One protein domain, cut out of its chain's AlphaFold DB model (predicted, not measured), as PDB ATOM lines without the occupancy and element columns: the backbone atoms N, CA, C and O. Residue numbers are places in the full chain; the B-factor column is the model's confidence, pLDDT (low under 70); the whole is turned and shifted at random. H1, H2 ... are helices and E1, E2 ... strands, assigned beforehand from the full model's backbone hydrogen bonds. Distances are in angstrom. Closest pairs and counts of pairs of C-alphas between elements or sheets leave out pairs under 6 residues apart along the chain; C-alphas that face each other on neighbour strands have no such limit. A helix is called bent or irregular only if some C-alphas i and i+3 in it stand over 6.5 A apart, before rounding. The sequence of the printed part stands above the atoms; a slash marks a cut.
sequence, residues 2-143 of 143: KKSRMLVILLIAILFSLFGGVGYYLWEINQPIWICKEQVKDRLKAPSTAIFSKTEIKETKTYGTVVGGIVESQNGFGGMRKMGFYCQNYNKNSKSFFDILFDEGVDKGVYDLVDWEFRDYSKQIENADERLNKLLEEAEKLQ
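Overview. This is residues 2 to 143 of the 143 residues of an uncharacterized protein of candidate division SR1 bacterium (UniProt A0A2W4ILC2). A small slab of three antiparallel strands has a helix on each face, and two long arms stick out from it: residues 2 to 28, which belong to H1, and residues 126 to 143, of which 126 to 140 belong to H2. The short arm H1b of the bent first helix covers one face, the first part of H2 covers the other, and H1a sticks out from the slab for most of its length. The printed part has 142 residues, with two named helices and three named strands in the order H1 E1 E2 E3 H2, the sheet order being E1 - E2 - E3 and the class mixed, helices and strands. The whole is extended, with a radius of gyration of the C-alphas of 22.9 A, and its outline is flat, spanning 75 by 67 by 25 A.

Arrangement. The sheet is a meander, each strand the antiparallel neighbour of the one before: E1, residues 57 to 61, E2, residues 64 to 74, and E3, residues 80 to 88. In the hairpin of E1 and E2, N 59 and O 66 are within hydrogen-bond range at 3.0 A; in that of E2 and E3, N 71 and O 83 are at 2.8 A. H1, residues 2 to 43, was assigned by its hydrogen bonds as one helix but is bent, with C-alphas 29 and 32 7.3 A apart; its arms H1a, residues 2 to 29, and H1b, residues 32 to 43, stand at a steep tilt of 52 degrees. H1b is on the sheet at a height of 7.2 A, slantwise to the strands at 51 degrees to E3 on the local plane; their closest C-alphas, those of Cys 36 and Cys 87, are 5.9 A apart. H2, residues 106 to 140, is on the opposite face at a height of 12.0 A, along the strands at 24 degrees to E2 on the local plane. The closest C-alphas of H2 and E3, those of Val 106 and Gly 84, are 5.8 A apart. These are three layers, helices on both faces of a sheet. H1a is not on the sheet and is apart from H2, as is H1b. O i to N i+4 pairs within hydrogen-bond range number 23 of 24 in H1a, 7 of 8 in H1b and 30 of 31 in H2.

Along the chain. H1a begins at C-alpha 2 (-53.122, 40.013, 99.374) and is 41.9 A long; H1b is 17.1 A. E1 is 12.9 A, E2 31.1 A and E3 25.8 A. H2, 51.3 A, ends at C-alpha 140 (-20.573, -25.005, 107.276).

Size, cuts and confidence. The two C-alphas farthest apart, those of Lys 2 and Leu 142, are 77.5 A apart. Without the stretches that stand free, the body spans 44 by 28 by 21 A. The printed part has no cut; the links H1 to E1 and E3 to H2 are long. Mean pLDDT of the printed part is 73.2, with 46 residues under 70, among them residues 89 to 122.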
ATOM      1  N   LYS A   2     -53.606  41.051  98.425       60.56
ATOM      2  CA  LYS A   2     -53.122  40.013  99.374       60.56
ATOM      3  C   LYS A   2     -52.547  38.734  98.723       60.56
ATOM      4  O   LYS A   2     -51.549  38.219  99.210       60.56
ATOM      5  N   LYS A   3     -53.110  38.261  97.601       64.88
ATOM      6  CA  LYS A   3     -52.668  37.016  96.925       64.88
ATOM      7  C   LYS A   3     -51.256  37.101  96.319       64.88
ATOM      8  O   LYS A   3     -50.505  36.140  96.393       64.88
ATOM      9  N   SER A   4     -50.872  38.264  95.786       70.31
ATOM     10  CA  SER A   4     -49.546  38.474  95.175       70.31
ATOM     11  C   SER A   4     -48.408  38.436  96.207       70.31
ATOM     12  O   SER A   4     -47.368  37.845  95.940       70.31
ATOM     13  N   ARG A   5     -48.621  38.963  97.423       75.00
ATOM     14  CA  ARG A   5     -47.617  38.913  98.503       75.00
ATOM     15  C   ARG A   5     -47.365  37.493  99.017       75.00
ATOM     16  O   ARG A   5     -46.231  37.155  99.328       75.00
ATOM     17  N   MET A   6     -48.404  36.658  99.061       80.25
ATOM     18  CA  MET A   6     -48.289  35.260  99.487       80.25
ATOM     19  C   MET A   6     -47.456  34.429  98.497       80.25
ATOM     20  O   MET A   6     -46.636  33.617  98.909       80.25
ATOM     21  N   LEU A   7     -47.611  34.699  97.196       81.44
ATOM     22  CA  LEU A   7     -46.865  34.044  96.115       81.44
ATOM     23  C   LEU A   7     -45.367  34.393  96.142       81.44
ATOM     24  O   LEU A   7     -44.529  33.517  95.953       81.44
ATOM     25  N   VAL A   8     -45.028  35.652  96.440       84.81
ATOM     26  CA  VAL A   8     -43.630  36.104  96.570       84.81
ATOM     27  C   VAL A   8     -42.933  35.439  97.759       84.81
ATOM     28  O   VAL A   8     -41.805  34.979  97.622       84.81
ATOM     29  N   ILE A   9     -43.604  35.332  98.910       85.81
ATOM     30  CA  ILE A   9     -43.039  34.663 100.096       85.81
ATOM     31  C   ILE A   9     -42.797  33.175  99.812       85.81
ATOM     32  O   ILE A   9     -41.745  32.646 100.167       85.81
ATOM     33  N   LEU A  10     -43.737  32.519  99.125       86.69
ATOM     34  CA  LEU A  10     -43.604  31.114  98.740       86.69
ATOM     35  C   LEU A  10     -42.404  30.899  97.801       86.69
ATOM     36  O   LEU A  10     -41.619  29.979  98.005       86.69
ATOM     37  N   LEU A  11     -42.218  31.787  96.819       87.75
ATOM     38  CA  LEU A  11     -41.070  31.758  95.908       87.75
ATOM     39  C   LEU A  11     -39.735  31.960  96.635       87.75
ATOM     40  O   LEU A  11     -38.777  31.248  96.346       87.75
ATOM     41  N   ILE A  12     -39.670  32.886  97.597       87.75
ATOM     42  CA  ILE A  12     -38.457  33.119  98.395       87.75
ATOM     43  C   ILE A  12     -38.119  31.888  99.241       87.75
ATOM     44  O   ILE A  12     -36.957  31.495  99.290       87.75
ATOM     45  N   ALA A  13     -39.114  31.252  99.866       84.75
ATOM     46  CA  ALA A  13     -38.906  30.034 100.649       84.75
ATOM     47  C   ALA A  13     -38.384  28.874  99.782       84.75
ATOM     48  O   ALA A  13     -37.448  28.178 100.176       84.75
ATOM     49  N   ILE A  14     -38.933  28.712  98.573       85.88
ATOM     50  CA  ILE A  14     -38.479  27.702  97.609       85.88
ATOM     51  C   ILE A  14     -37.039  27.991  97.166       85.88
ATOM     52  O   ILE A  14     -36.200  27.091  97.211       85.88
ATOM     53  N   LEU A  15     -36.721  29.241  96.816       85.06
ATOM     54  CA  LEU A  15     -35.360  29.645  96.451       85.06
ATOM     55  C   LEU A  15     -34.376  29.375  97.593       85.06
ATOM     56  O   LEU A  15     -33.339  28.764  97.356       85.06
ATOM     57  N   PHE A  16     -34.710  29.739  98.833       83.88
ATOM     58  CA  PHE A  16     -33.859  29.462  99.993       83.88
ATOM     59  C   PHE A  16     -33.615  27.963 100.197       83.88
ATOM     60  O   PHE A  16     -32.485  27.568 100.472       83.88
ATOM     61  N   SER A  17     -34.642  27.123 100.026       79.69
ATOM     62  CA  SER A  17     -34.485  25.668 100.144       79.69
ATOM     63  C   SER A  17     -33.581  25.081  99.051       79.69
ATOM     64  O   SER A  17     -32.704  24.272  99.350       79.69
ATOM     65  N   LEU A  18     -33.721  25.552  97.806       79.12
ATOM     66  CA  LEU A  18     -32.883  25.135  96.681       79.12
ATOM     67  C   LEU A  18     -31.427  25.584  96.859       79.12
ATOM     68  O   LEU A  18     -30.516  24.770  96.727       79.12
ATOM     69  N   PHE A  19     -31.191  26.851  97.212       79.12
ATOM     70  CA  PHE A  19     -29.834  27.360  97.440       79.12
ATOM     71  C   PHE A  19     -29.169  26.735  98.672       79.12
ATOM     72  O   PHE A  19     -27.977  26.438  98.632       79.12
ATOM     73  N   GLY A  20     -29.930  26.484  99.742       74.31
ATOM     74  CA  GLY A  20     -29.434  25.801 100.937       74.31
ATOM     75  C   GLY A  20     -28.995  24.365 100.649       74.31
ATOM     76  O   GLY A  20     -27.905  23.965 101.057       74.31
ATOM     77  N   GLY A  21     -29.795  23.612  99.883       73.75
ATOM     78  CA  GLY A  21     -29.455  22.246  99.475       73.75
ATOM     79  C   GLY A  21     -28.210  22.179  98.588       73.75
ATOM     80  O   GLY A  21     -27.323  21.360  98.829       73.75
ATOM     81  N   VAL A  22     -28.092  23.082  97.609       75.38
ATOM     82  CA  VAL A  22     -26.909  23.158  96.732       75.38
ATOM     83  C   VAL A  22     -25.653  23.536  97.522       75.38
ATOM     84  O   VAL A  22     -24.598  22.937  97.317       75.38
ATOM     85  N   GLY A  23     -25.756  24.490  98.451       71.69
ATOM     86  CA  GLY A  23     -24.640  24.879  99.313       71.69
ATOM     87  C   GLY A  23     -24.146  23.728 100.192       71.69
ATOM     88  O   GLY A  23     -22.941  23.496 100.276       71.69
ATOM     89  N   TYR A  24     -25.070  22.970 100.788       71.19
ATOM     90  CA  TYR A  24     -24.739  21.795 101.595       71.19
ATOM     91  C   TYR A  24     -24.034  20.711 100.767       71.19
ATOM     92  O   TYR A  24     -22.975  20.222 101.156       71.19
ATOM     93  N   TYR A  25     -24.564  20.403  99.582       70.38
ATOM     94  CA  TYR A  25     -23.985  19.407  98.681       70.38
ATOM     95  C   TYR A  25     -22.566  19.784  98.218       70.38
ATOM     96  O   TYR A  25     -21.650  18.960  98.232       70.38
ATOM     97  N   LEU A  26     -22.345  21.055  97.860       70.31
ATOM     98  CA  LEU A  26     -21.018  21.557  97.486       70.31
ATOM     99  C   LEU A  26     -20.022  21.515  98.650       70.31
ATOM    100  O   LEU A  26     -18.829  21.284  98.432       70.31
ATOM    101  N   TRP A  27     -20.492  21.751  99.876       66.12
ATOM    102  CA  TRP A  27     -19.662  21.656 101.070       66.12
ATOM    103  C   TRP A  27     -19.243  20.210 101.339       66.12
ATOM    104  O   TRP A  27     -18.053  19.952 101.495       66.12
ATOM    105  N   GLU A  28     -20.178  19.260 101.295       68.19
ATOM    106  CA  GLU A  28     -19.917  17.834 101.524       68.19
ATOM    107  C   GLU A  28     -18.894  17.255 100.529       68.19
ATOM    108  O   GLU A  28     -17.984  16.516 100.910       68.19
ATOM    109  N   ILE A  29     -18.953  17.674  99.262       70.50
ATOM    110  CA  ILE A  29     -17.984  17.249  98.243       70.50
ATOM    111  C   ILE A  29     -16.573  17.782  98.531       70.50
ATOM    112  O   ILE A  29     -15.597  17.061  98.307       70.50
ATOM    113  N   ASN A  30     -16.444  19.018  99.014       73.44
ATOM    114  CA  ASN A  30     -15.146  19.684  99.191       73.44
ATOM    115  C   ASN A  30     -14.561  19.547 100.604       73.44
ATOM    116  O   ASN A  30     -13.381  19.842 100.809       73.44
ATOM    117  N   GLN A  31     -15.351  19.064 101.565       74.94
ATOM    118  CA  GLN A  31     -14.934  18.803 102.945       74.94
ATOM    119  C   GLN A  31     -13.605  18.025 103.050       74.94
ATOM    120  O   GLN A  31     -12.722  18.502 103.766       74.94
ATOM    121  N   PRO A  32     -13.382  16.901 102.330       75.69
ATOM    122  CA  PRO A  32     -12.145  16.124 102.466       75.69
ATOM    123  C   PRO A  32     -10.896  16.898 102.034       75.69
ATOM    124  O   PRO A  32      -9.856  16.818 102.684       75.69
ATOM    125  N   ILE A  33     -11.010  17.685 100.961       79.94
ATOM    126  CA  ILE A  33      -9.915  18.513 100.445       79.94
ATOM    127  C   ILE A  33      -9.561  19.594 101.462       79.94
ATOM    128  O   ILE A  33      -8.390  19.803 101.768       79.94
ATOM    129  N   TRP A  34     -10.574  20.273 102.004       80.44
ATOM    130  CA  TRP A  34     -10.363  21.350 102.965       80.44
ATOM    131  C   TRP A  34      -9.706  20.848 104.257       80.44
ATOM    132  O   TRP A  34      -8.716  21.427 104.699       80.44
ATOM    133  N   ILE A  35     -10.195  19.732 104.810       79.25
ATOM    134  CA  ILE A  35      -9.626  19.114 106.018       79.25
ATOM    135  C   ILE A  35      -8.177  18.681 105.778       79.25
ATOM    136  O   ILE A  35      -7.311  18.963 106.603       79.25
ATOM    137  N   CYS A  36      -7.899  18.041 104.638       79.50
ATOM    138  CA  CYS A  36      -6.542  17.637 104.285       79.50
ATOM    139  C   CYS A  36      -5.603  18.850 104.208       79.50
ATOM    140  O   CYS A  36      -4.546  18.847 104.830       79.50
ATOM    141  N   LYS A  37      -6.011  19.931 103.530       83.56
ATOM    142  CA  LYS A  37      -5.207  21.162 103.425       83.56
ATOM    143  C   LYS A  37      -4.896  21.796 104.775       83.56
ATOM    144  O   LYS A  37      -3.779  22.265 104.963       83.56
ATOM    145  N   GLU A  38      -5.850  21.829 105.700       83.56
ATOM    146  CA  GLU A  38      -5.602  22.343 107.053       83.56
ATOM    147  C   GLU A  38      -4.557  21.490 107.782       83.56
ATOM    148  O   GLU A  38      -3.555  22.019 108.258       83.56
ATOM    149  N   GLN A  39      -4.691  20.163 107.739       79.50
ATOM    150  CA  GLN A  39      -3.697  19.261 108.328       79.50
ATOM    151  C   GLN A  39      -2.319  19.368 107.660       79.50
ATOM    152  O   GLN A  39      -1.298  19.190 108.325       79.50
ATOM    153  N   VAL A  40      -2.283  19.665 106.354       80.56
ATOM    154  CA  VAL A  40      -1.045  19.968 105.631       80.56
ATOM    155  C   VAL A  40      -0.390  21.217 106.171       80.56
ATOM    156  O   VAL A  40       0.788  21.175 106.525       80.56
ATOM    157  N   LYS A  41      -1.144  22.313 106.267       85.31
ATOM    158  CA  LYS A  41      -0.621  23.584 106.767       85.31
ATOM    159  C   LYS A  41      -0.013  23.436 108.153       85.31
ATOM    160  O   LYS A  41       1.096  23.919 108.349       85.31
ATOM    161  N   ASP A  42      -0.672  22.717 109.057       83.69
ATOM    162  CA  ASP A  42      -0.199  22.519 110.433       83.69
ATOM    163  C   ASP A  42       1.184  21.856 110.522       83.69
ATOM    164  O   ASP A  42       1.889  21.998 111.522       83.69
ATOM    165  N   ARG A  43       1.604  21.141 109.472       78.25
ATOM    166  CA  ARG A  43       2.907  20.464 109.406       78.25
ATOM    167  C   ARG A  43       3.973  21.267 108.659       78.25
ATOM    168  O   ARG A  43       5.154  20.916 108.723       78.25
ATOM    169  N   LEU A  44       3.596  22.341 107.965       82.06
ATOM    170  CA  LEU A  44       4.535  23.205 107.252       82.06
ATOM    171  C   LEU A  44       5.302  24.105 108.221       82.06
ATOM    172  O   LEU A  44       4.783  24.566 109.233       82.06
ATOM    173  N   LYS A  45       6.558  24.411 107.880       84.44
ATOM    174  CA  LYS A  45       7.392  25.324 108.681       84.44
ATOM    175  C   LYS A  45       6.896  26.771 108.639       84.44
ATOM    176  O   LYS A  45       7.046  27.481 109.628       84.44
ATOM    177  N   ALA A  46       6.310  27.192 107.521       85.56
ATOM    178  CA  ALA A  46       5.748  28.525 107.330       85.56
ATOM    179  C   ALA A  46       4.321  28.421 106.750       85.56
ATOM    180  O   ALA A  46       4.122  28.655 105.552       85.56
ATOM    181  N   PRO A  47       3.309  28.073 107.567       85.25
ATOM    182  CA  PRO A  47       1.946  27.789 107.097       85.25
ATOM    183  C   PRO A  47       1.285  28.966 106.370       85.25
ATOM    184  O   PRO A  47       0.521  28.762 105.430       85.25
ATOM    185  N   SER A  48       1.607  30.205 106.752       88.69
ATOM    186  CA  SER A  48       1.087  31.424 106.116       88.69
ATOM    187  C   SER A  48       1.560  31.623 104.672       88.69
ATOM    188  O   SER A  48       0.953  32.391 103.933       88.69
ATOM    189  N   THR A  49       2.629  30.933 104.270       90.31
ATOM    190  CA  THR A  49       3.204  30.995 102.916       90.31
ATOM    191  C   THR A  49       2.764  29.831 102.032       90.31
ATOM    192  O   THR A  49       3.242  29.704 100.911       90.31
ATOM    193  N   ALA A  50       1.886  28.959 102.541       89.06
ATOM    194  CA  ALA A  50       1.450  27.763 101.838       89.06
ATOM    195  C   ALA A  50       0.571  28.105 100.625       89.06
ATOM    196  O   ALA A  50      -0.502  28.697 100.764       89.06
ATOM    197  N   ILE A  51       0.996  27.672  99.441       90.00
ATOM    198  CA  ILE A  51       0.277  27.807  98.176       90.00
ATOM    199  C   ILE A  51      -0.043  26.402  97.673       90.00
ATOM    200  O   ILE A  51       0.849  25.646  97.301       90.00
ATOM    201  N   PHE A  52      -1.324  26.042  97.671       87.38
ATOM    202  CA  PHE A  52      -1.790  24.749  97.170       87.38
ATOM    203  C   PHE A  52      -2.062  24.823  95.665       87.38
ATOM    204  O   PHE A  52      -2.646  25.798  95.181       87.38
ATOM    205  N   SER A  53      -1.650  23.793  94.924       81.00
ATOM    206  CA  SER A  53      -1.921  23.682  93.492       81.00
ATOM    207  C   SER A  53      -3.417  23.554  93.216       81.00
ATOM    208  O   SER A  53      -4.145  22.932  93.972       81.00
ATOM    209  N   LYS A  54      -3.886  24.089  92.081       73.81
ATOM    210  CA  LYS A  54      -5.284  23.897  91.645       73.81
ATOM    211  C   LYS A  54      -5.583  22.460  91.215       73.81
ATOM    212  O   LYS A  54      -6.737  22.046  91.244       73.81
ATOM    213  N   THR A  55      -4.561  21.735  90.769       63.41
ATOM    214  CA  THR A  55      -4.683  20.331  90.386       63.41
ATOM    215  C   THR A  55      -4.555  19.484  91.641       63.41
ATOM    216  O   THR A  55      -3.471  19.372  92.212       63.41
ATOM    217  N   GLU A  56      -5.683  18.945  92.085       74.06
ATOM    218  CA  GLU A  56      -5.809  18.081  93.255       74.06
ATOM    219  C   GLU A  56      -6.511  16.804  92.815       74.06
ATOM    220  O   GLU A  56      -7.481  16.837  92.054       74.06
ATOM    221  N   ILE A  57      -5.998  15.673  93.276       74.81
ATOM    222  CA  ILE A  57      -6.582  14.364  93.031       74.81
ATOM    223  C   ILE A  57      -7.497  14.077  94.204       74.81
ATOM    224  O   ILE A  57      -7.082  14.153  95.361       74.81
ATOM    225  N   LYS A  58      -8.742  13.728  93.905       76.12
ATOM    226  CA  LYS A  58      -9.676  13.195  94.886       76.12
ATOM    227  C   LYS A  58     -10.217  11.888  94.342       76.12
ATOM    228  O   LYS A  58     -10.969  11.890  93.371       76.12
ATOM    229  N   GLU A  59      -9.883  10.797  95.008       74.62
ATOM    230  CA  GLU A  59     -10.454   9.493  94.710       74.62
ATOM    231  C   GLU A  59     -11.247   8.999  95.907       74.62
ATOM    232  O   GLU A  59     -10.712   8.834  97.000       74.62
ATOM    233  N   THR A  60     -12.540   8.771  95.695       70.94
ATOM    234  CA  THR A  60     -13.437   8.200  96.699       70.94
ATOM    235  C   THR A  60     -13.749   6.759  96.309       70.94
ATOM    236  O   THR A  60     -14.284   6.503  95.230       70.94
ATOM    237  N   LYS A  61     -13.423   5.820  97.195       69.44
ATOM    238  CA  LYS A  61     -13.776   4.398  97.107       69.44
ATOM    239  C   LYS A  61     -14.596   4.003  98.337       69.44
ATOM    240  O   LYS A  61     -14.708   4.764  99.297       69.44
ATOM    241  N   THR A  62     -15.149   2.793  98.330       65.00
ATOM    242  CA  THR A  62     -16.014   2.261  99.400       65.00
ATOM    243  C   THR A  62     -15.366   2.298 100.791       65.00
ATOM    244  O   THR A  62     -16.056   2.440 101.793       65.00
ATOM    245  N   TYR A  63     -14.039   2.199 100.856       62.66
ATOM    246  CA  TYR A  63     -13.245   2.094 102.086       62.66
ATOM    247  C   TYR A  63     -12.556   3.408 102.500       62.66
ATOM    248  O   TYR A  63     -11.878   3.452 103.527       62.66
ATOM    249  N   GLY A  64     -12.724   4.484 101.725       66.94
ATOM    250  CA  GLY A  64     -12.168   5.790 102.060       66.94
ATOM    251  C   GLY A  64     -12.028   6.724 100.863       66.94
ATOM    252  O   GLY A  64     -12.160   6.335  99.705       66.94
ATOM    253  N   THR A  65     -11.727   7.984 101.159       74.12
ATOM    254  CA  THR A  65     -11.321   8.987 100.167       74.12
ATOM    255  C   THR A  65      -9.862   9.298 100.410       74.12
ATOM    256  O   THR A  65      -9.457   9.519 101.557       74.12
ATOM    257  N   VAL A  66      -9.109   9.334  99.321       74.88
ATOM    258  CA  VAL A  66      -7.736   9.816  99.285       74.88
ATOM    259  C   VAL A  66      -7.730  11.157  98.566       74.88
ATOM    260  O   VAL A  66      -8.386  11.335  97.536       74.88
ATOM    261  N   VAL A  67      -7.012  12.110  99.149       78.25
ATOM    262  CA  VAL A  67      -6.770  13.431  98.576       78.25
ATOM    263  C   VAL A  67      -5.275  13.580  98.378       78.25
ATOM    264  O   VAL A  67      -4.531  13.440  99.341       78.25
ATOM    265  N   GLY A  68      -4.844  13.885  97.159       78.81
ATOM    266  CA  GLY A  68      -3.448  14.146  96.823       78.81
ATOM    267  C   GLY A  68      -3.291  15.488  96.122       78.81
ATOM    268  O   GLY A  68      -4.190  15.939  95.411       78.81
ATOM    269  N   GLY A  69      -2.150  16.139  96.300       81.56
ATOM    270  CA  GLY A  69      -1.860  17.388  95.608       81.56
ATOM    271  C   GLY A  69      -0.449  17.888  95.856       81.56
ATOM    272  O   GLY A  69       0.403  17.180  96.393       81.56
ATOM    273  N   ILE A  70      -0.206  19.132  95.450       83.31
ATOM    274  CA  ILE A  70       1.085  19.790  95.608       83.31
ATOM    275  C   ILE A  70       0.904  21.061  96.431       83.31
ATOM    276  O   ILE A  70      -0.058  21.810  96.255       83.31
ATOM    277  N   VAL A  71       1.837  21.302  97.344       85.44
ATOM    278  CA  VAL A  71       1.915  22.514  98.147       85.44
ATOM    279  C   VAL A  71       3.300  23.136  98.030       85.44
ATOM    280  O   VAL A  71       4.321  22.453  98.095       85.44
ATOM    281  N   GLU A  72       3.339  24.448  97.864       88.00
ATOM    282  CA  GLU A  72       4.557  25.244  97.913       88.00
ATOM    283  C   GLU A  72       4.583  26.042  99.211       88.00
ATOM    284  O   GLU A  72       3.588  26.660  99.577       88.00
ATOM    285  N   SER A  73       5.694  26.026  99.941       89.19
ATOM    286  CA  SER A  73       5.825  26.781 101.192       89.19
ATOM    287  C   SER A  73       7.267  27.199 101.431       89.19
ATOM    288  O   SER A  73       8.210  26.553 100.966       89.19
ATOM    289  N   GLN A  74       7.439  28.300 102.156       89.44
ATOM    290  CA  GLN A  74       8.744  28.814 102.523       89.44
ATOM    291  C   GLN A  74       9.408  27.900 103.564       89.44
ATOM    292  O   GLN A  74       8.808  27.505 104.566       89.44
ATOM    293  N   ASN A  75      10.672  27.557 103.337       82.88
ATOM    294  CA  ASN A  75      11.484  26.853 104.323       82.88
ATOM    295  C   ASN A  75      12.077  27.828 105.361       82.88
ATOM    296  O   ASN A  75      11.948  29.046 105.249       82.88
ATOM    297  N   GLY A  76      12.791  27.296 106.358       79.19
ATOM    298  CA  GLY A  76      13.431  28.110 107.404       79.19
ATOM    299  C   GLY A  76      14.524  29.076 106.915       79.19
ATOM    300  O   GLY A  76      14.944  29.936 107.678       79.19
ATOM    301  N   PHE A  77      14.968  28.960 105.659       84.94
ATOM    302  CA  PHE A  77      15.964  29.838 105.030       84.94
ATOM    303  C   PHE A  77      15.336  30.869 104.083       84.94
ATOM    304  O   PHE A  77      16.047  31.587 103.386       84.94
ATOM    305  N   GLY A  78      14.008  30.929 104.024       84.38
ATOM    306  CA  GLY A  78      13.296  31.891 103.200       84.38
ATOM    307  C   GLY A  78      13.065  31.463 101.745       84.38
ATOM    308  O   GLY A  78      12.458  32.219 100.990       84.38
ATOM    309  N   GLY A  79      13.501  30.267 101.342       85.50
ATOM    310  CA  GLY A  79      13.303  29.739  99.991       85.50
ATOM    311  C   GLY A  79      11.975  28.996  99.844       85.50
ATOM    312  O   GLY A  79      11.587  28.245 100.738       85.50
ATOM    313  N   MET A  80      11.299  29.166  98.707       84.88
ATOM    314  CA  MET A  80      10.087  28.407  98.380       84.88
ATOM    315  C   MET A  80      10.444  26.967  98.001       84.88
ATOM    316  O   MET A  80      11.329  26.733  97.179       84.88
ATOM    317  N   ARG A  81       9.757  25.994  98.604       81.94
ATOM    318  CA  ARG A  81       9.905  24.564  98.311       81.94
ATOM    319  C   ARG A  81       8.565  23.982  97.893       81.94
ATOM    320  O   ARG A  81       7.567  24.207  98.569       81.94
ATOM    321  N   LYS A  82       8.575  23.221  96.799       81.69
ATOM    322  CA  LYS A  82       7.429  22.475  96.270       81.69
ATOM    323  C   LYS A  82       7.441  21.057  96.843       81.69
ATOM    324  O   LYS A  82       8.476  20.400  96.803       81.69
ATOM    325  N   MET A  83       6.317  20.609  97.392       77.06
ATOM    326  CA  MET A  83       6.170  19.330  98.093       77.06
ATOM    327  C   MET A  83       4.867  18.649  97.683       77.06
ATOM    328  O   MET A  83       3.843  19.310  97.518       77.06
ATOM    329  N   GLY A  84       4.895  17.326  97.546       76.94
ATOM    330  CA  GLY A  84       3.681  16.528  97.411       76.94
ATOM    331  C   GLY A  84       3.030  16.320  98.774       76.94
ATOM    332  O   GLY A  84       3.724  16.230  99.786       76.94
ATOM    333  N   PHE A  85       1.705  16.238  98.805       76.06
ATOM    334  CA  PHE A  85       0.974  15.783  99.982       76.06
ATOM    335  C   PHE A  85      -0.085  14.766  99.580       76.06
ATOM    336  O   PHE A  85      -0.632  14.821  98.475       76.06
ATOM    337  N   TYR A  86      -0.403  13.876 100.513       75.69
ATOM    338  CA  TYR A  86      -1.551  12.996 100.418       75.69
ATOM    339  C   TYR A  86      -2.216  12.860 101.791       75.69
ATOM    340  O   TYR A  86      -1.561  12.981 102.824       75.69
ATOM    341  N   CYS A  87      -3.526  12.646 101.800       74.31
ATOM    342  CA  CYS A  87      -4.310  12.363 102.993       74.31
ATOM    343  C   CYS A  87      -5.278  11.225 102.689       74.31
ATOM    344  O   CYS A  87      -6.068  11.318 101.748       74.31
ATOM    345  N   GLN A  88      -5.278  10.194 103.528       70.50
ATOM    346  CA  GLN A  88      -6.215   9.080 103.455       70.50
ATOM    347  C   GLN A  88      -7.153   9.082 104.661       70.50
ATOM    348  O   GLN A  88      -6.720   9.339 105.780       70.50
ATOM    349  N   ASN A  89      -8.419   8.723 104.427       63.09
ATOM    350  CA  ASN A  89      -9.450   8.542 105.449       63.09
ATOM    351  C   ASN A  89      -9.637   9.791 106.328       63.09
ATOM    352  O   ASN A  89      -8.972  10.026 107.330       63.09
ATOM    353  N   TYR A  90     -10.617  10.595 105.945       54.62
ATOM    354  CA  TYR A  90     -10.950  11.918 106.479       54.62
ATOM    355  C   TYR A  90     -11.939  11.855 107.652       54.62
ATOM    356  O   TYR A  90     -12.572  12.860 107.981       54.62
ATOM    357  N   ASN A  91     -12.114  10.690 108.287       48.47
ATOM    358  CA  ASN A  91     -12.895  10.635 109.515       48.47
ATOM    359  C   ASN A  91     -12.168  11.480 110.577       48.47
ATOM    360  O   ASN A  91     -10.946  11.422 110.689       48.47
ATOM    361  N   LYS A  92     -12.894  12.275 111.371       43.44
ATOM    362  CA  LYS A  92     -12.320  13.195 112.382       43.44
ATOM    363  C   LYS A  92     -11.353  12.519 113.371       43.44
ATOM    364  O   LYS A  92     -10.596  13.214 114.039       43.44
ATOM    365  N   ASN A  93     -11.384  11.187 113.445       42.81
ATOM    366  CA  ASN A  93     -10.570  10.353 114.324       42.81
ATOM    367  C   ASN A  93      -9.502   9.511 113.598       42.81
ATOM    368  O   ASN A  93      -8.765   8.785 114.265       42.81
ATOM    369  N   SER A  94      -9.416   9.539 112.264       43.72
ATOM    370  CA  SER A  94      -8.399   8.778 111.534       43.72
ATOM    371  C   SER A  94      -7.113   9.584 111.385       43.72
ATOM    372  O   SER A  94      -7.110  10.770 111.059       43.72
ATOM    373  N   LYS A  95      -5.998   8.909 111.674       44.88
ATOM    374  CA  LYS A  95      -4.643   9.434 111.521       44.88
ATOM    375  C   LYS A  95      -4.440   9.842 110.066       44.88
ATOM    376  O   LYS A  95      -4.437   8.982 109.193       44.88
ATOM    377  N   SER A  96      -4.234  11.130 109.812       45.78
ATOM    378  CA  SER A  96      -3.677  11.555 108.536       45.78
ATOM    379  C   SER A  96      -2.221  11.118 108.475       45.78
ATOM    380  O   SER A  96      -1.372  11.571 109.253       45.78
ATOM    381  N   PHE A  97      -1.948  10.182 107.574       48.59
ATOM    382  CA  PHE A  97      -0.588   9.891 107.168       48.59
ATOM    383  C   PHE A  97      -0.114  11.047 106.309       48.59
ATOM    384  O   PHE A  97      -0.845  11.566 105.473       48.59
ATOM    385  N   PHE A  98       1.069  11.526 106.644       47.69
ATOM    386  CA  PHE A  98       1.662  12.691 106.032       47.69
ATOM    387  C   PHE A  98       3.077  12.294 105.706       47.69
ATOM    388  O   PHE A  98       4.004  12.592 106.462       47.69
ATOM    389  N   ASP A  99       3.220  11.522 104.644       44.44
ATOM    390  CA  ASP A  99       4.544  11.273 104.122       44.44
ATOM    391  C   ASP A  99       4.861  12.437 103.191       44.44
ATOM    392  O   ASP A  99       4.286  12.603 102.113       44.44
ATOM    393  N   ILE A 100       5.717  13.327 103.687       47.62
ATOM    394  CA  ILE A 100       6.306  14.363 102.857       47.62
ATOM    395  C   ILE A 100       7.314  13.624 101.988       47.62
ATOM    396  O   ILE A 100       8.439  13.374 102.419       47.62
ATOM    397  N   LEU A 101       6.913  13.244 100.776       46.31
ATOM    398  CA  LEU A 101       7.864  12.774  99.778       46.31
ATOM    399  C   LEU A 101       8.682  13.967  99.293       46.31
ATOM    400  O   LEU A 101       8.355  14.663  98.331       46.31
ATOM    401  N   PHE A 102       9.734  14.236 100.063       45.59
ATOM    402  CA  PHE A 102      10.855  15.065  99.675       45.59
ATOM    403  C   PHE A 102      11.613  14.329  98.573       45.59
ATOM    404  O   PHE A 102      12.350  13.398  98.861       45.59
ATOM    405  N   ASP A 103      11.412  14.720  97.321       39.50
ATOM    406  CA  ASP A 103      12.513  15.230  96.508       39.50
ATOM    407  C   ASP A 103      11.996  15.758  95.168       39.50
ATOM    408  O   ASP A 103      10.879  15.480  94.725       39.50
ATOM    409  N   GLU A 104      12.812  16.598  94.554       41.00
ATOM    410  CA  GLU A 104      12.622  17.190  93.234       41.00
ATOM    411  C   GLU A 104      12.086  16.155  92.211       41.00
ATOM    412  O   GLU A 104      12.704  15.124  91.971       41.00
ATOM    413  N   GLY A 105      10.910  16.413  91.612       47.19
ATOM    414  CA  GLY A 105      10.221  15.460  90.708       47.19
ATOM    415  C   GLY A 105       8.733  15.191  91.007       47.19
ATOM    416  O   GLY A 105       8.105  14.358  90.356       47.19
ATOM    417  N   VAL A 106       8.166  15.929  91.966       52.12
ATOM    418  CA  VAL A 106       6.835  15.776  92.594       52.12
ATOM    419  C   VAL A 106       5.646  15.529  91.644       52.12
ATOM    420  O   VAL A 106       4.709  14.831  92.029       52.12
ATOM    421  N   ASP A 107       5.662  16.056  90.415       54.50
ATOM    422  CA  ASP A 107       4.477  16.058  89.536       54.50
ATOM    423  C   ASP A 107       4.004  14.651  89.116       54.50
ATOM    424  O   ASP A 107       2.822  14.484  88.831       54.50
ATOM    425  N   LYS A 108       4.880  13.633  89.108       54.38
ATOM    426  CA  LYS A 108       4.485  12.226  88.863       54.38
ATOM    427  C   LYS A 108       4.284  11.425  90.148       54.38
ATOM    428  O   LYS A 108       3.330  10.660  90.244       54.38
ATOM    429  N   GLY A 109       5.129  11.660  91.152       56.72
ATOM    430  CA  GLY A 109       5.142  10.867  92.382       56.72
ATOM    431  C   GLY A 109       3.809  10.885  93.127       56.72
ATOM    432  O   GLY A 109       3.362   9.843  93.576       56.72
ATOM    433  N   VAL A 110       3.124  12.032  93.203       59.50
ATOM    434  CA  VAL A 110       1.838  12.127  93.925       59.50
ATOM    435  C   VAL A 110       0.760  11.239  93.298       59.50
ATOM    436  O   VAL A 110       0.017  10.585  94.023       59.50
ATOM    437  N   TYR A 111       0.690  11.177  91.966       61.19
ATOM    438  CA  TYR A 111      -0.271  10.320  91.264       61.19
ATOM    439  C   TYR A 111       0.060   8.839  91.461       61.19
ATOM    440  O   TYR A 111      -0.830   8.049  91.774       61.19
ATOM    441  N   ASP A 112       1.340   8.485  91.340       60.91
ATOM    442  CA  ASP A 112       1.805   7.107  91.497       60.91
ATOM    443  C   ASP A 112       1.621   6.599  92.939       60.91
ATOM    444  O   ASP A 112       1.292   5.433  93.147       60.91
ATOM    445  N   LEU A 113       1.778   7.470  93.943       61.81
ATOM    446  CA  LEU A 113       1.556   7.142  95.357       61.81
ATOM    447  C   LEU A 113       0.086   6.902  95.671       61.81
ATOM    448  O   LEU A 113      -0.234   5.947  96.374       61.81
ATOM    449  N   VAL A 114      -0.801   7.749  95.139       62.59
ATOM    450  CA  VAL A 114      -2.247   7.570  95.301       62.59
ATOM    451  C   VAL A 114      -2.666   6.230  94.685       62.59
ATOM    452  O   VAL A 114      -3.313   5.437  95.367       62.59
ATOM    453  N   ASP A 115      -2.233   5.922  93.456       64.25
ATOM    454  CA  ASP A 115      -2.537   4.633  92.809       64.25
ATOM    455  C   ASP A 115      -1.939   3.438  93.578       64.25
ATOM    456  O   ASP A 115      -2.594   2.407  93.756       64.25
ATOM    457  N   TRP A 116      -0.707   3.573  94.081       60.00
ATOM    458  CA  TRP A 116      -0.037   2.527  94.853       60.00
ATOM    459  C   TRP A 116      -0.735   2.234  96.185       60.00
ATOM    460  O   TRP A 116      -0.995   1.064  96.474       60.00
ATOM    461  N   GLU A 117      -1.097   3.257  96.969       59.81
ATOM    462  CA  GLU A 117      -1.819   3.055  98.230       59.81
ATOM    463  C   GLU A 117      -3.174   2.389  97.976       59.81
ATOM    464  O   GLU A 117      -3.506   1.399  98.630       59.81
ATOM    465  N   PHE A 118      -3.946   2.852  96.986       62.03
ATOM    466  CA  PHE A 118      -5.213   2.201  96.638       62.03
ATOM    467  C   PHE A 118      -5.035   0.735  96.253       62.03
ATOM    468  O   PHE A 118      -5.853  -0.109  96.641       62.03
ATOM    469  N   ARG A 119      -3.973   0.417  95.510       64.56
ATOM    470  CA  ARG A 119      -3.653  -0.957  95.123       64.56
ATOM    471  C   ARG A 119      -3.318  -1.826  96.333       64.56
ATOM    472  O   ARG A 119      -3.768  -2.970  96.383       64.56
ATOM    473  N   ASP A 120      -2.565  -1.302  97.296       67.00
ATOM    474  CA  ASP A 120      -2.199  -2.046  98.502       67.00
ATOM    475  C   ASP A 120      -3.420  -2.315  99.393       67.00
ATOM    476  O   ASP A 120      -3.691  -3.462  99.752       67.00
ATOM    477  N   TYR A 121      -4.250  -1.297  99.641       60.47
ATOM    478  CA  TYR A 121      -5.488  -1.470 100.409       60.47
ATOM    479  C   TYR A 121      -6.481  -2.415  99.733       60.47
ATOM    480  O   TYR A 121      -7.088  -3.248 100.406       60.47
ATOM    481  N   SER A 122      -6.626  -2.329  98.407       64.25
ATOM    482  CA  SER A 122      -7.509  -3.234  97.663       64.25
ATOM    483  C   SER A 122      -7.073  -4.691  97.830       64.25
ATOM    484  O   SER A 122      -7.915  -5.542  98.101       64.25
ATOM    485  N   LYS A 123      -5.762  -4.966  97.782       70.69
ATOM    486  CA  LYS A 123      -5.216  -6.306  98.047       70.69
ATOM    487  C   LYS A 123      -5.441  -6.768  99.483       70.69
ATOM    488  O   LYS A 123      -5.754  -7.932  99.705       70.69
ATOM    489  N   GLN A 124      -5.269  -5.888 100.470       69.50
ATOM    490  CA  GLN A 124      -5.510  -6.248 101.871       69.50
ATOM    491  C   GLN A 124      -6.978  -6.630 102.112       69.50
ATOM    492  O   GLN A 124      -7.246  -7.592 102.831       69.50
ATOM    493  N   ILE A 125      -7.917  -5.916 101.484       66.19
ATOM    494  CA  ILE A 125      -9.351  -6.218 101.554       66.19
ATOM    495  C   ILE A 125      -9.665  -7.528 100.828       66.19
ATOM    496  O   ILE A 125     -10.340  -8.374 101.401       66.19
ATOM    497  N   GLU A 126      -9.141  -7.728  99.617       73.75
ATOM    498  CA  GLU A 126      -9.317  -8.970  98.851       73.75
ATOM    499  C   GLU A 126      -8.823 -10.192  99.644       73.75
ATOM    500  O   GLU A 126      -9.544 -11.178  99.792       73.75
ATOM    501  N   ASN A 127      -7.650 -10.083 100.275       81.56
ATOM    502  CA  ASN A 127      -7.113 -11.125 101.150       81.56
ATOM    503  C   ASN A 127      -7.983 -11.367 102.396       81.56
ATOM    504  O   ASN A 127      -8.091 -12.499 102.873       81.56
ATOM    505  N   ALA A 128      -8.572 -10.313 102.970       74.06
ATOM    506  CA  ALA A 128      -9.460 -10.434 104.124       74.06
ATOM    507  C   ALA A 128     -10.779 -11.124 103.752       74.06
ATOM    508  O   ALA A 128     -11.262 -11.956 104.521       74.06
ATOM    509  N   ASP A 129     -11.318 -10.821 102.572       80.75
ATOM    510  CA  ASP A 129     -12.550 -11.412 102.049       80.75
ATOM    511  C   ASP A 129     -12.346 -12.895 101.698       80.75
ATOM    512  O   ASP A 129     -13.135 -13.751 102.101       80.75
ATOM    513  N   GLU A 130     -11.215 -13.244 101.072       87.56
ATOM    514  CA  GLU A 130     -10.840 -14.644 100.832       87.56
ATOM    515  C   GLU A 130     -10.719 -15.429 102.151       87.56
ATOM    516  O   GLU A 130     -11.189 -16.565 102.272       87.56
ATOM    517  N   ARG A 131     -10.115 -14.812 103.175       88.88
ATOM    518  CA  ARG A 131      -9.962 -15.427 104.497       88.88
ATOM    519  C   ARG A 131     -11.303 -15.610 105.205       88.88
ATOM    520  O   ARG A 131     -11.493 -16.633 105.858       88.88
ATOM    521  N   LEU A 132     -12.221 -14.653 105.078       88.25
ATOM    522  CA  LEU A 132     -13.568 -14.752 105.636       88.25
ATOM    523  C   LEU A 132     -14.364 -15.880 104.966       88.25
ATOM    524  O   LEU A 132     -14.956 -16.696 105.668       88.25
ATOM    525  N   ASN A 133     -14.318 -15.976 103.636       89.94
ATOM    526  CA  ASN A 133     -15.021 -17.020 102.888       89.94
ATOM    527  C   ASN A 133     -14.513 -18.429 103.239       89.94
ATOM    528  O   ASN A 133     -15.319 -19.327 103.463       89.94
ATOM    529  N   LYS A 134     -13.194 -18.611 103.401       91.94
ATOM    530  CA  LYS A 134     -12.626 -19.880 103.898       91.94
ATOM    531  C   LYS A 134     -13.155 -20.265 105.281       91.94
ATOM    532  O   LYS A 134     -13.496 -21.423 105.500       91.94
ATOM    533  N   LEU A 135     -13.243 -19.306 106.204       90.44
ATOM    534  CA  LEU A 135     -13.765 -19.557 107.552       90.44
ATOM    535  C   LEU A 135     -15.259 -19.912 107.538       90.44
ATOM    536  O   LEU A 135     -15.691 -20.744 108.333       90.44
ATOM    537  N   LEU A 136     -16.040 -19.305 106.639       90.62
ATOM    538  CA  LEU A 136     -17.456 -19.634 106.460       90.62
ATOM    539  C   LEU A 136     -17.639 -21.061 105.924       90.62
ATOM    540  O   LEU A 136     -18.425 -21.816 106.489       90.62
ATOM    541  N   GLU A 137     -16.859 -21.472 104.920       91.69
ATOM    542  CA  GLU A 137     -16.893 -22.849 104.406       91.69
ATOM    543  C   GLU A 137     -16.469 -23.892 105.454       91.69
ATOM    544  O   GLU A 137     -16.997 -25.005 105.484       91.69
ATOM    545  N   GLU A 138     -15.487 -23.576 106.304       91.62
ATOM    546  CA  GLU A 138     -15.081 -24.453 107.410       91.62
ATOM    547  C   GLU A 138     -16.179 -24.575 108.473       91.62
ATOM    548  O   GLU A 138     -16.416 -25.670 108.982       91.62
ATOM    549  N   ALA A 139     -16.877 -23.479 108.779       84.94
ATOM    550  CA  ALA A 139     -17.991 -23.480 109.720       84.94
ATOM    551  C   ALA A 139     -19.197 -24.283 109.201       84.94
ATOM    552  O   ALA A 139     -19.806 -25.017 109.978       84.94
ATOM    553  N   GLU A 140     -19.509 -24.204 107.904       87.81
ATOM    554  CA  GLU A 140     -20.573 -25.005 107.276       87.81
ATOM    555  C   GLU A 140     -20.266 -26.508 107.287       87.81
ATOM    556  O   GLU A 140     -21.174 -27.316 107.437       87.81
ATOM    557  N   LYS A 141     -18.990 -26.905 107.184       85.81
ATOM    558  CA  LYS A 141     -18.573 -28.320 107.266       85.81
ATOM    559  C   LYS A 141     -18.653 -28.908 108.679       85.81
ATOM    560  O   LYS A 141     -18.552 -30.125 108.828       85.81
ATOM    561  N   LEU A 142     -18.750 -28.061 109.702       79.44
ATOM    562  CA  LEU A 142     -18.843 -28.457 111.111       79.44
ATOM    563  C   LEU A 142     -20.296 -28.538 111.618       79.44
ATOM    564  O   LEU A 142     -20.499 -28.953 112.762       79.44
ATOM    565  N   GLN A 143     -21.276 -28.143 110.797       58.97
ATOM    566  CA  GLN A 143     -22.712 -28.349 111.029       58.97
ATOM    567  C   GLN A 143     -23.192 -29.666 110.417       58.97
ATOM    568  O   GLN A 143     -24.097 -30.274 111.033       58.97
TER     569      GLN A 143